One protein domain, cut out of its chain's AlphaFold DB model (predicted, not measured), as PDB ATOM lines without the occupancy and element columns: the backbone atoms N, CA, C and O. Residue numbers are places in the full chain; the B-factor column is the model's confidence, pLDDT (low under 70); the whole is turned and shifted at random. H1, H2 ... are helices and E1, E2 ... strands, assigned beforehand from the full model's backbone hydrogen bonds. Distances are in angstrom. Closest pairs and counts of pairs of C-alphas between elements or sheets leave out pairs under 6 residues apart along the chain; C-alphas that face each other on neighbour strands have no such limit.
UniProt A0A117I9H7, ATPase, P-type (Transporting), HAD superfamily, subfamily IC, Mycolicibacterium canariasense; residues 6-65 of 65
ATOM      1  N   ASP A   6     -40.340 -20.842   2.486       68.31
ATOM      2  CA  ASP A   6     -39.282 -21.793   2.139       68.31
ATOM      3  C   ASP A   6     -39.145 -22.850   3.252       68.31
ATOM      4  O   ASP A   6     -39.043 -22.526   4.441       68.31
ATOM      5  N   THR A   7     -39.109 -24.132   2.885       59.12
ATOM      6  CA  THR A   7     -39.009 -25.259   3.830       59.12
ATOM      7  C   THR A   7     -37.613 -25.878   3.850       59.12
ATOM      8  O   THR A   7     -37.096 -26.309   2.817       59.12
ATOM      9  N   TYR A   8     -37.031 -26.021   5.043       68.31
ATOM     10  CA  TYR A   8     -35.734 -26.666   5.267       68.31
ATOM     11  C   TYR A   8     -35.856 -27.804   6.301       68.31
ATOM     12  O   TYR A   8     -36.794 -27.810   7.102       68.31
ATOM     13  N   PRO A   9     -34.921 -28.776   6.335       67.75
ATOM     14  CA  PRO A   9     -34.935 -29.835   7.345       67.75
ATOM     15  C   PRO A   9     -34.940 -29.263   8.770       67.75
ATOM     16  O   PRO A   9     -34.003 -28.568   9.172       67.75
ATOM     17  N   GLY A  10     -36.011 -29.533   9.522       65.94
ATOM     18  CA  GLY A  10     -36.176 -29.106  10.915       65.94
ATOM     19  C   GLY A  10     -36.585 -27.642  11.145       65.94
ATOM     20  O   GLY A  10     -36.664 -27.230  12.302       65.94
ATOM     21  N   TYR A  11     -36.838 -26.837  10.104       65.69
ATOM     22  CA  TYR A  11     -37.327 -25.459  10.267       65.69
ATOM     23  C   TYR A  11     -38.052 -24.904   9.029       65.69
ATOM     24  O   TYR A  11     -37.725 -25.217   7.887       65.69
ATOM     25  N   VAL A  12     -39.013 -24.016   9.274       68.69
ATOM     26  CA  VAL A  12     -39.788 -23.277   8.270       68.69
ATOM     27  C   VAL A  12     -39.283 -21.839   8.218       68.69
ATOM     28  O   VAL A  12     -39.093 -21.211   9.261       68.69
ATOM     29  N   PHE A  13     -39.054 -21.315   7.017       69.38
ATOM     30  CA  PHE A  13     -38.619 -19.942   6.797       69.38
ATOM     31  C   PHE A  13     -39.753 -19.150   6.147       69.38
ATOM     32  O   PHE A  13     -40.145 -19.430   5.017       69.38
ATOM     33  N   VAL A  14     -40.297 -18.175   6.871       64.62
ATOM     34  CA  VAL A  14     -41.379 -17.318   6.365       64.62
ATOM     35  C   VAL A  14     -40.780 -15.982   5.947       64.62
ATOM     36  O   VAL A  14     -40.252 -15.260   6.797       64.62
ATOM     37  N   ARG A  15     -40.864 -15.656   4.652       62.25
ATOM     38  CA  ARG A  15     -40.465 -14.349   4.113       62.25
ATOM     39  C   ARG A  15     -41.653 -13.397   4.085       62.25
ATOM     40  O   ARG A  15     -42.776 -13.787   3.781       62.25
ATOM     41  N   ASP A  16     -41.364 -12.131   4.366       54.56
ATOM     42  CA  ASP A  16     -42.314 -11.016   4.284       54.56
ATOM     43  C   ASP A  16     -43.539 -11.153   5.217       54.56
ATOM     44  O   ASP A  16     -44.696 -10.923   4.864       54.56
ATOM     45  N   ALA A  17     -43.267 -11.526   6.469       56.56
ATOM     46  CA  ALA A  17     -44.249 -11.705   7.541       56.56
ATOM     47  C   ALA A  17     -44.901 -10.393   8.045       56.56
ATOM     48  O   ALA A  17     -45.681 -10.407   9.003       56.56
ATOM     49  N   GLN A  18     -44.602  -9.248   7.423       52.12
ATOM     50  CA  GLN A  18     -44.912  -7.932   7.979       52.12
ATOM     51  C   GLN A  18     -46.419  -7.638   8.020       52.12
ATOM     52  O   GLN A  18     -46.903  -7.079   9.001       52.12
ATOM     53  N   ALA A  19     -47.172  -8.038   6.992       52.78
ATOM     54  CA  ALA A  19     -48.606  -7.745   6.909       52.78
ATOM     55  C   ALA A  19     -49.476  -8.654   7.798       52.78
ATOM     56  O   ALA A  19     -50.568  -8.259   8.192       52.78
ATOM     57  N   GLU A  20     -48.987  -9.855   8.110       54.72
ATOM     58  CA  GLU A  20     -49.790 -10.956   8.666       54.72
ATOM     59  C   GLU A  20     -49.390 -11.320  10.099       54.72
ATOM     60  O   GLU A  20     -50.220 -11.697  10.920       54.72
ATOM     61  N   LEU A  21     -48.104 -11.180  10.428       56.91
ATOM     62  CA  LEU A  21     -47.560 -11.528  11.742       56.91
ATOM     63  C   LEU A  21     -47.052 -10.293  12.496       56.91
ATOM     64  O   LEU A  21     -46.626 -10.413  13.642       56.91
ATOM     65  N   ASN A  22     -47.101  -9.107  11.871       54.16
ATOM     66  CA  ASN A  22     -46.534  -7.862  12.394       54.16
ATOM     67  C   ASN A  22     -45.044  -8.009  12.778       54.16
ATOM     68  O   ASN A  22     -44.555  -7.351  13.698       54.16
ATOM     69  N   VAL A  23     -44.325  -8.901  12.082       48.12
ATOM     70  CA  VAL A  23     -42.890  -9.139  12.269       48.12
ATOM     71  C   VAL A  23     -42.174  -8.796  10.967       48.12
ATOM     72  O   VAL A  23     -42.355  -9.461   9.952       48.12
ATOM     73  N   THR A  24     -41.346  -7.752  10.991       45.53
ATOM     74  CA  THR A  24     -40.472  -7.366   9.872       45.53
ATOM     75  C   THR A  24     -39.170  -8.161   9.928       45.53
ATOM     76  O   THR A  24     -38.085  -7.597  10.018       45.53
ATOM     77  N   LEU A  25     -39.258  -9.485   9.984       49.84
ATOM     78  CA  LEU A  25     -38.079 -10.336   9.975       49.84
ATOM     79  C   LEU A  25     -38.423 -11.679   9.353       49.84
ATOM     80  O   LEU A  25     -39.445 -12.278   9.684       49.84
ATOM     81  N   ASP A  26     -37.516 -12.142   8.504       57.03
ATOM     82  CA  ASP A  26     -37.388 -13.535   8.119       57.03
ATOM     83  C   ASP A  26     -37.444 -14.416   9.378       57.03
ATOM     84  O   ASP A  26     -36.495 -14.484  10.169       57.03
ATOM     85  N   ALA A  27     -38.595 -15.041   9.612       62.66
ATOM     86  CA  ALA A  27     -38.838 -15.801  10.825       62.66
ATOM     87  C   ALA A  27     -38.478 -17.261  10.568       62.66
ATOM     88  O   ALA A  27     -39.131 -17.952   9.782       62.66
ATOM     89  N   ARG A  28     -37.435 -17.736  11.255       69.94
ATOM     90  CA  ARG A  28     -37.125 -19.162  11.334       69.94
ATOM     91  C   ARG A  28     -37.981 -19.781  12.430       69.94
ATOM     92  O   ARG A  28     -37.748 -19.537  13.611       69.94
ATOM     93  N   LEU A  29     -38.962 -20.572  12.025       77.44
ATOM     94  CA  LEU A  29     -39.898 -21.249  12.912       77.44
ATOM     95  C   LEU A  29     -39.553 -22.733  12.992       77.44
ATOM     96  O   LEU A  29     -39.208 -23.354  11.985       77.44
ATOM     97  N   THR A  30     -39.679 -23.330  14.171       84.12
ATOM     98  CA  THR A  30     -39.770 -24.792  14.265       84.12
ATOM     99  C   THR A  30     -41.135 -25.267  13.744       84.12
ATOM    100  O   THR A  30     -42.087 -24.475  13.719       84.12
ATOM    101  N   PRO A  31     -41.281 -26.549  13.358       84.06
ATOM    102  CA  PRO A  31     -42.578 -27.100  12.958       84.06
ATOM    103  C   PRO A  31     -43.687 -26.854  13.995       84.06
ATOM    104  O   PRO A  31     -44.787 -26.425  13.643       84.06
ATOM    105  N   ASP A  32     -43.378 -27.010  15.284       83.69
ATOM    106  CA  ASP A  32     -44.327 -26.741  16.370       83.69
ATOM    107  C   ASP A  32     -44.745 -25.269  16.444       83.69
ATOM    108  O   ASP A  32     -45.928 -24.960  16.604       83.69
ATOM    109  N   GLN A  33     -43.803 -24.337  16.278       82.12
ATOM    110  CA  GLN A  33     -44.114 -22.906  16.258       82.12
ATOM    111  C   GLN A  33     -44.998 -22.540  15.061       82.12
ATOM    112  O   GLN A  33     -45.966 -21.794  15.221       82.12
ATOM    113  N   ALA A  34     -44.720 -23.101  13.882       84.44
ATOM    114  CA  ALA A  34     -45.541 -22.902  12.690       84.44
ATOM    115  C   ALA A  34     -46.981 -23.414  12.893       84.44
ATOM    116  O   ALA A  34     -47.934 -22.725  12.524       84.44
ATOM    117  N   ARG A  35     -47.164 -24.560  13.566       83.38
ATOM    118  CA  ARG A  35     -48.493 -25.091  13.929       83.38
ATOM    119  C   ARG A  35     -49.249 -24.182  14.900       83.38
ATOM    120  O   ARG A  35     -50.442 -23.950  14.705       83.38
ATOM    121  N   VAL A  36     -48.573 -23.639  15.916       86.50
ATOM    122  CA  VAL A  36     -49.179 -22.695  16.876       86.50
ATOM    123  C   VAL A  36     -49.646 -21.422  16.171       86.50
ATOM    124  O   VAL A  36     -50.775 -20.979  16.383       86.50
ATOM    125  N   ILE A  37     -48.813 -20.860  15.292       83.44
ATOM    126  CA  ILE A  37     -49.149 -19.655  14.523       83.44
ATOM    127  C   ILE A  37     -50.326 -19.927  13.583       83.44
ATOM    128  O   ILE A  37     -51.284 -19.158  13.574       83.44
ATOM    129  N   ALA A  38     -50.323 -21.059  12.873       84.00
ATOM    130  CA  ALA A  38     -51.452 -21.471  12.041       84.00
ATOM    131  C   ALA A  38     -52.760 -21.589  12.847       84.00
ATOM    132  O   ALA A  38     -53.811 -21.142  12.395       84.00
ATOM    133  N   GLY A  39     -52.703 -22.153  14.058       83.56
ATOM    134  CA  GLY A  39     -53.861 -22.240  14.953       83.56
ATOM    135  C   GLY A  39     -54.388 -20.875  15.406       83.56
ATOM    136  O   GLY A  39     -55.596 -20.704  15.561       83.56
ATOM    137  N   ASN A  40     -53.510 -19.887  15.587       83.88
ATOM    138  CA  ASN A  40     -53.913 -18.518  15.909       83.88
ATOM    139  C   ASN A  40     -54.557 -17.819  14.702       83.88
ATOM    140  O   ASN A  40     -55.629 -17.238  14.851       83.88
ATOM    141  N   LEU A  41     -53.974 -17.963  13.507       78.75
ATOM    142  CA  LEU A  41     -54.506 -17.389  12.264       78.75
ATOM    143  C   LEU A  41     -55.884 -17.957  11.885       78.75
ATOM    144  O   LEU A  41     -56.753 -17.212  11.432       78.75
ATOM    145  N   GLU A  42     -56.120 -19.256  12.107       81.88
ATOM    146  CA  GLU A  42     -57.455 -19.850  11.941       81.88
ATOM    147  C   GLU A  42     -58.460 -19.308  12.956       81.88
ATOM    148  O   GLU A  42     -59.597 -19.013  12.593       81.88
ATOM    149  N   ARG A  43     -58.053 -19.154  14.224       81.75
ATOM    150  CA  ARG A  43     -58.933 -18.654  15.289       81.75
ATOM    151  C   ARG A  43     -59.374 -17.213  15.039       81.75
ATOM    152  O   ARG A  43     -60.488 -16.844  15.398       81.75
ATOM    153  N   GLU A  44     -58.520 -16.414  14.410       78.94
ATOM    154  CA  GLU A  44     -58.839 -15.045  14.007       78.94
ATOM    155  C   GLU A  44     -59.685 -14.974  12.728       78.94
ATOM    156  O   GLU A  44     -60.230 -13.916  12.418       78.94
ATOM    157  N   GLY A  45     -59.827 -16.083  11.990       73.44
ATOM    158  CA  GLY A  45     -60.692 -16.207  10.812       73.44
ATOM    159  C   GLY A  45     -60.273 -15.369   9.601       73.44
ATOM    160  O   GLY A  45     -60.970 -15.373   8.589       73.44
ATOM    161  N   LYS A  46     -59.154 -14.643   9.683       64.00
ATOM    162  CA  LYS A  46     -58.744 -13.670   8.663       64.00
ATOM    163  C   LYS A  46     -57.797 -14.246   7.610       64.00
ATOM    164  O   LYS A  46     -57.748 -13.708   6.510       64.00
ATOM    165  N   HIS A  47     -57.108 -15.359   7.896       69.56
ATOM    166  CA  HIS A  47     -56.002 -15.840   7.054       69.56
ATOM    167  C   HIS A  47     -55.913 -17.376   6.982       69.56
ATOM    168  O   HIS A  47     -54.860 -17.975   7.199       69.56
ATOM    169  N   THR A  48     -57.029 -18.035   6.651       74.25
ATOM    170  CA  THR A  48     -57.132 -19.508   6.565       74.25
ATOM    171  C   THR A  48     -56.148 -20.133   5.570       74.25
ATOM    172  O   THR A  48     -55.570 -21.178   5.855       74.25
ATOM    173  N   VAL A  49     -55.885 -19.469   4.440       78.25
ATOM    174  CA  VAL A  49     -54.919 -19.938   3.426       78.25
ATOM    175  C   VAL A  49     -53.478 -19.890   3.949       78.25
ATOM    176  O   VAL A  49     -52.706 -20.818   3.715       78.25
ATOM    177  N   ALA A  50     -53.112 -18.843   4.696       74.69
ATOM    178  CA  ALA A  50     -51.785 -18.730   5.304       74.69
ATOM    179  C   ALA A  50     -51.592 -19.763   6.425       74.69
ATOM    180  O   ALA A  50     -50.534 -20.380   6.530       74.69
ATOM    181  N   ALA A  51     -52.639 -20.008   7.219       81.56
ATOM    182  CA  ALA A  51     -52.634 -21.046   8.242       81.56
ATOM    183  C   ALA A  51     -52.429 -22.447   7.645       81.56
ATOM    184  O   ALA A  51     -51.628 -23.232   8.155       81.56
ATOM    185  N   GLU A  52     -53.108 -22.758   6.540       83.00
ATOM    186  CA  GLU A  52     -52.931 -24.034   5.850       83.00
ATOM    187  C   GLU A  52     -51.522 -24.165   5.248       83.00
ATOM    188  O   GLU A  52     -50.893 -25.217   5.378       83.00
ATOM    189  N   GLY A  53     -50.988 -23.085   4.664       83.50
ATOM    190  CA  GLY A  53     -49.608 -23.026   4.173       83.50
ATOM    191  C   GLY A  53     -48.578 -23.329   5.265       83.50
ATOM    192  O   GLY A  53     -47.711 -24.180   5.073       83.50
ATOM    193  N   LEU A  54     -48.730 -22.721   6.446       82.12
ATOM    194  CA  LEU A  54     -47.857 -22.958   7.602       82.12
ATOM    195  C   LEU A  54     -47.922 -24.400   8.118       82.12
ATOM    196  O   LEU A  54     -46.889 -24.958   8.481       82.12
ATOM    197  N   ARG A  55     -49.106 -25.030   8.126       84.00
ATOM    198  CA  ARG A  55     -49.239 -26.448   8.512       84.00
ATOM    199  C   ARG A  55     -48.518 -27.367   7.543       84.00
ATOM    200  O   ARG A  55     -47.751 -28.217   7.980       84.00
ATOM    201  N   ARG A  56     -48.724 -27.171   6.238       83.69
ATOM    202  CA  ARG A  56     -48.047 -27.982   5.217       83.69
ATOM    203  C   ARG A  56     -46.532 -27.817   5.297       83.69
ATOM    204  O   ARG A  56     -45.821 -28.813   5.222       83.69
ATOM    205  N   ALA A  57     -46.052 -26.592   5.505       81.88
ATOM    206  CA  ALA A  57     -44.632 -26.318   5.689       81.88
ATOM    207  C   ALA A  57     -44.067 -27.008   6.946       81.88
ATOM    208  O   ALA A  57     -42.985 -27.588   6.892       81.88
ATOM    209  N   ALA A  58     -44.807 -27.008   8.061       84.62
ATOM    210  CA  ALA A  58     -44.418 -27.726   9.275       84.62
ATOM    211  C   ALA A  58     -44.316 -29.244   9.040       84.62
ATOM    212  O   ALA A  58     -43.304 -29.854   9.384       84.62
ATOM    213  N   ASP A  59     -45.328 -29.836   8.404       85.56
ATOM    214  CA  ASP A  59     -45.365 -31.274   8.116       85.56
ATOM    215  C   ASP A  59     -44.259 -31.693   7.131       85.56
ATOM    216  O   ASP A  59     -43.671 -32.770   7.251       85.56
ATOM    217  N   GLU A  60     -43.943 -30.845   6.151       82.50
ATOM    218  CA  GLU A  60     -42.857 -31.092   5.203       82.50
ATOM    219  C   GLU A  60     -41.473 -30.955   5.857       82.50
ATOM    220  O   GLU A  60     -40.582 -31.759   5.568       82.50
ATOM    221  N   ALA A  61     -41.293 -29.989   6.763       78.12
ATOM    222  CA  ALA A  61     -40.057 -29.820   7.524       78.12
ATOM    223  C   ALA A  61     -39.767 -31.018   8.446       78.12
ATOM    224  O   ALA A  61     -38.603 -31.390   8.591       78.12
ATOM    225  N   GLU A  62     -40.802 -31.635   9.032       78.62
ATOM    226  CA  GLU A  62     -40.674 -32.863   9.833       78.62
ATOM    227  C   GLU A  62     -40.364 -34.091   8.977       78.62
ATOM    228  O   GLU A  62     -39.528 -34.900   9.360       78.62
ATOM    229  N   ARG A  63     -40.982 -34.242   7.798       76.94
ATOM    230  CA  ARG A  63     -40.684 -35.382   6.904       76.94
ATOM    231  C   ARG A  63     -39.264 -35.367   6.341       76.94
ATOM    232  O   ARG A  63     -38.788 -36.408   5.896       76.94
ATOM    233  N   LYS A  64     -38.640 -34.190   6.267       67.06
ATOM    234  CA  LYS A  64     -37.284 -33.995   5.736       67.06
ATOM    235  C   LYS A  64     -36.191 -34.034   6.818       67.06
ATOM    236  O   LYS A  64     -35.022 -33.953   6.443       67.06
ATOM    237  N   ALA A  65     -36.551 -34.097   8.103       56.78
ATOM    238  CA  ALA A  65     -35.630 -34.167   9.243       56.78
ATOM    239  C   ALA A  65     -35.267 -35.619   9.593       56.78
ATOM    240  O   ALA A  65     -34.107 -35.830  10.010       56.78
TER     241      ALA A  65
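This is residues 6 to 65 of the 65 residues of the protein "ATPase, P-type (Transporting), HAD superfamily, subfamily IC" of Mycolicibacterium canariasense (UniProt A0A117I9H7). A small antiparallel sheet, E1 - E2 - E3, has one face covered by the helical hairpin H2 and H3 and its other face bare: two layers. Short H1 sits off the sheet, between E2 and E3 in the chain. The 60 printed residues run E1 E2 H1 E3 H2 H3, mixed in class, compact with a radius of gyration of the C-alphas of 10.7 A, spanning 30 by 22 by 14 A.

Inner strand E2, residues 11 to 14, forms a hairpin with E1, residues 6 to 8; N 6 and O 13 are 2.9 A apart. E3, residues 27 to 29, is its other antiparallel neighbour; N 12 and O 29 are 2.8 A apart. H3, residues 48 to 63, runs along the strands, 17 degrees from E2 on the local plane, at a height over the sheet of 9.5 A; the closest C-alphas of E2 and H3 are Tyr 11 and Ala 61, 5.8 A. H2, residues 31 to 43, on the same face, stands up from the sheet at 49 degrees. H2 and H3 touch, closest at C-alphas Ala 38 and Ala 51, 4.0 A, opposite ways at a shallow tilt of 16 degrees. Every O i to N i+4 pair in both is within hydrogen-bond range; H1, residues 18 to 21, is too short for one.

E1 begins at C-alpha 6 (-39.282, -21.793, 2.139). H2 measures 18.6 A and H3 22.9 A, ending at C-alpha 63 (-40.684, -35.382, 6.904).

The printed part has no cut, and its five links are tight. The farthest C-alphas, Lys 46 and Ala 65, are 30.9 A apart. pLDDT is under 70 at residues 6 to 28, 46 to 47 and 64 to 65.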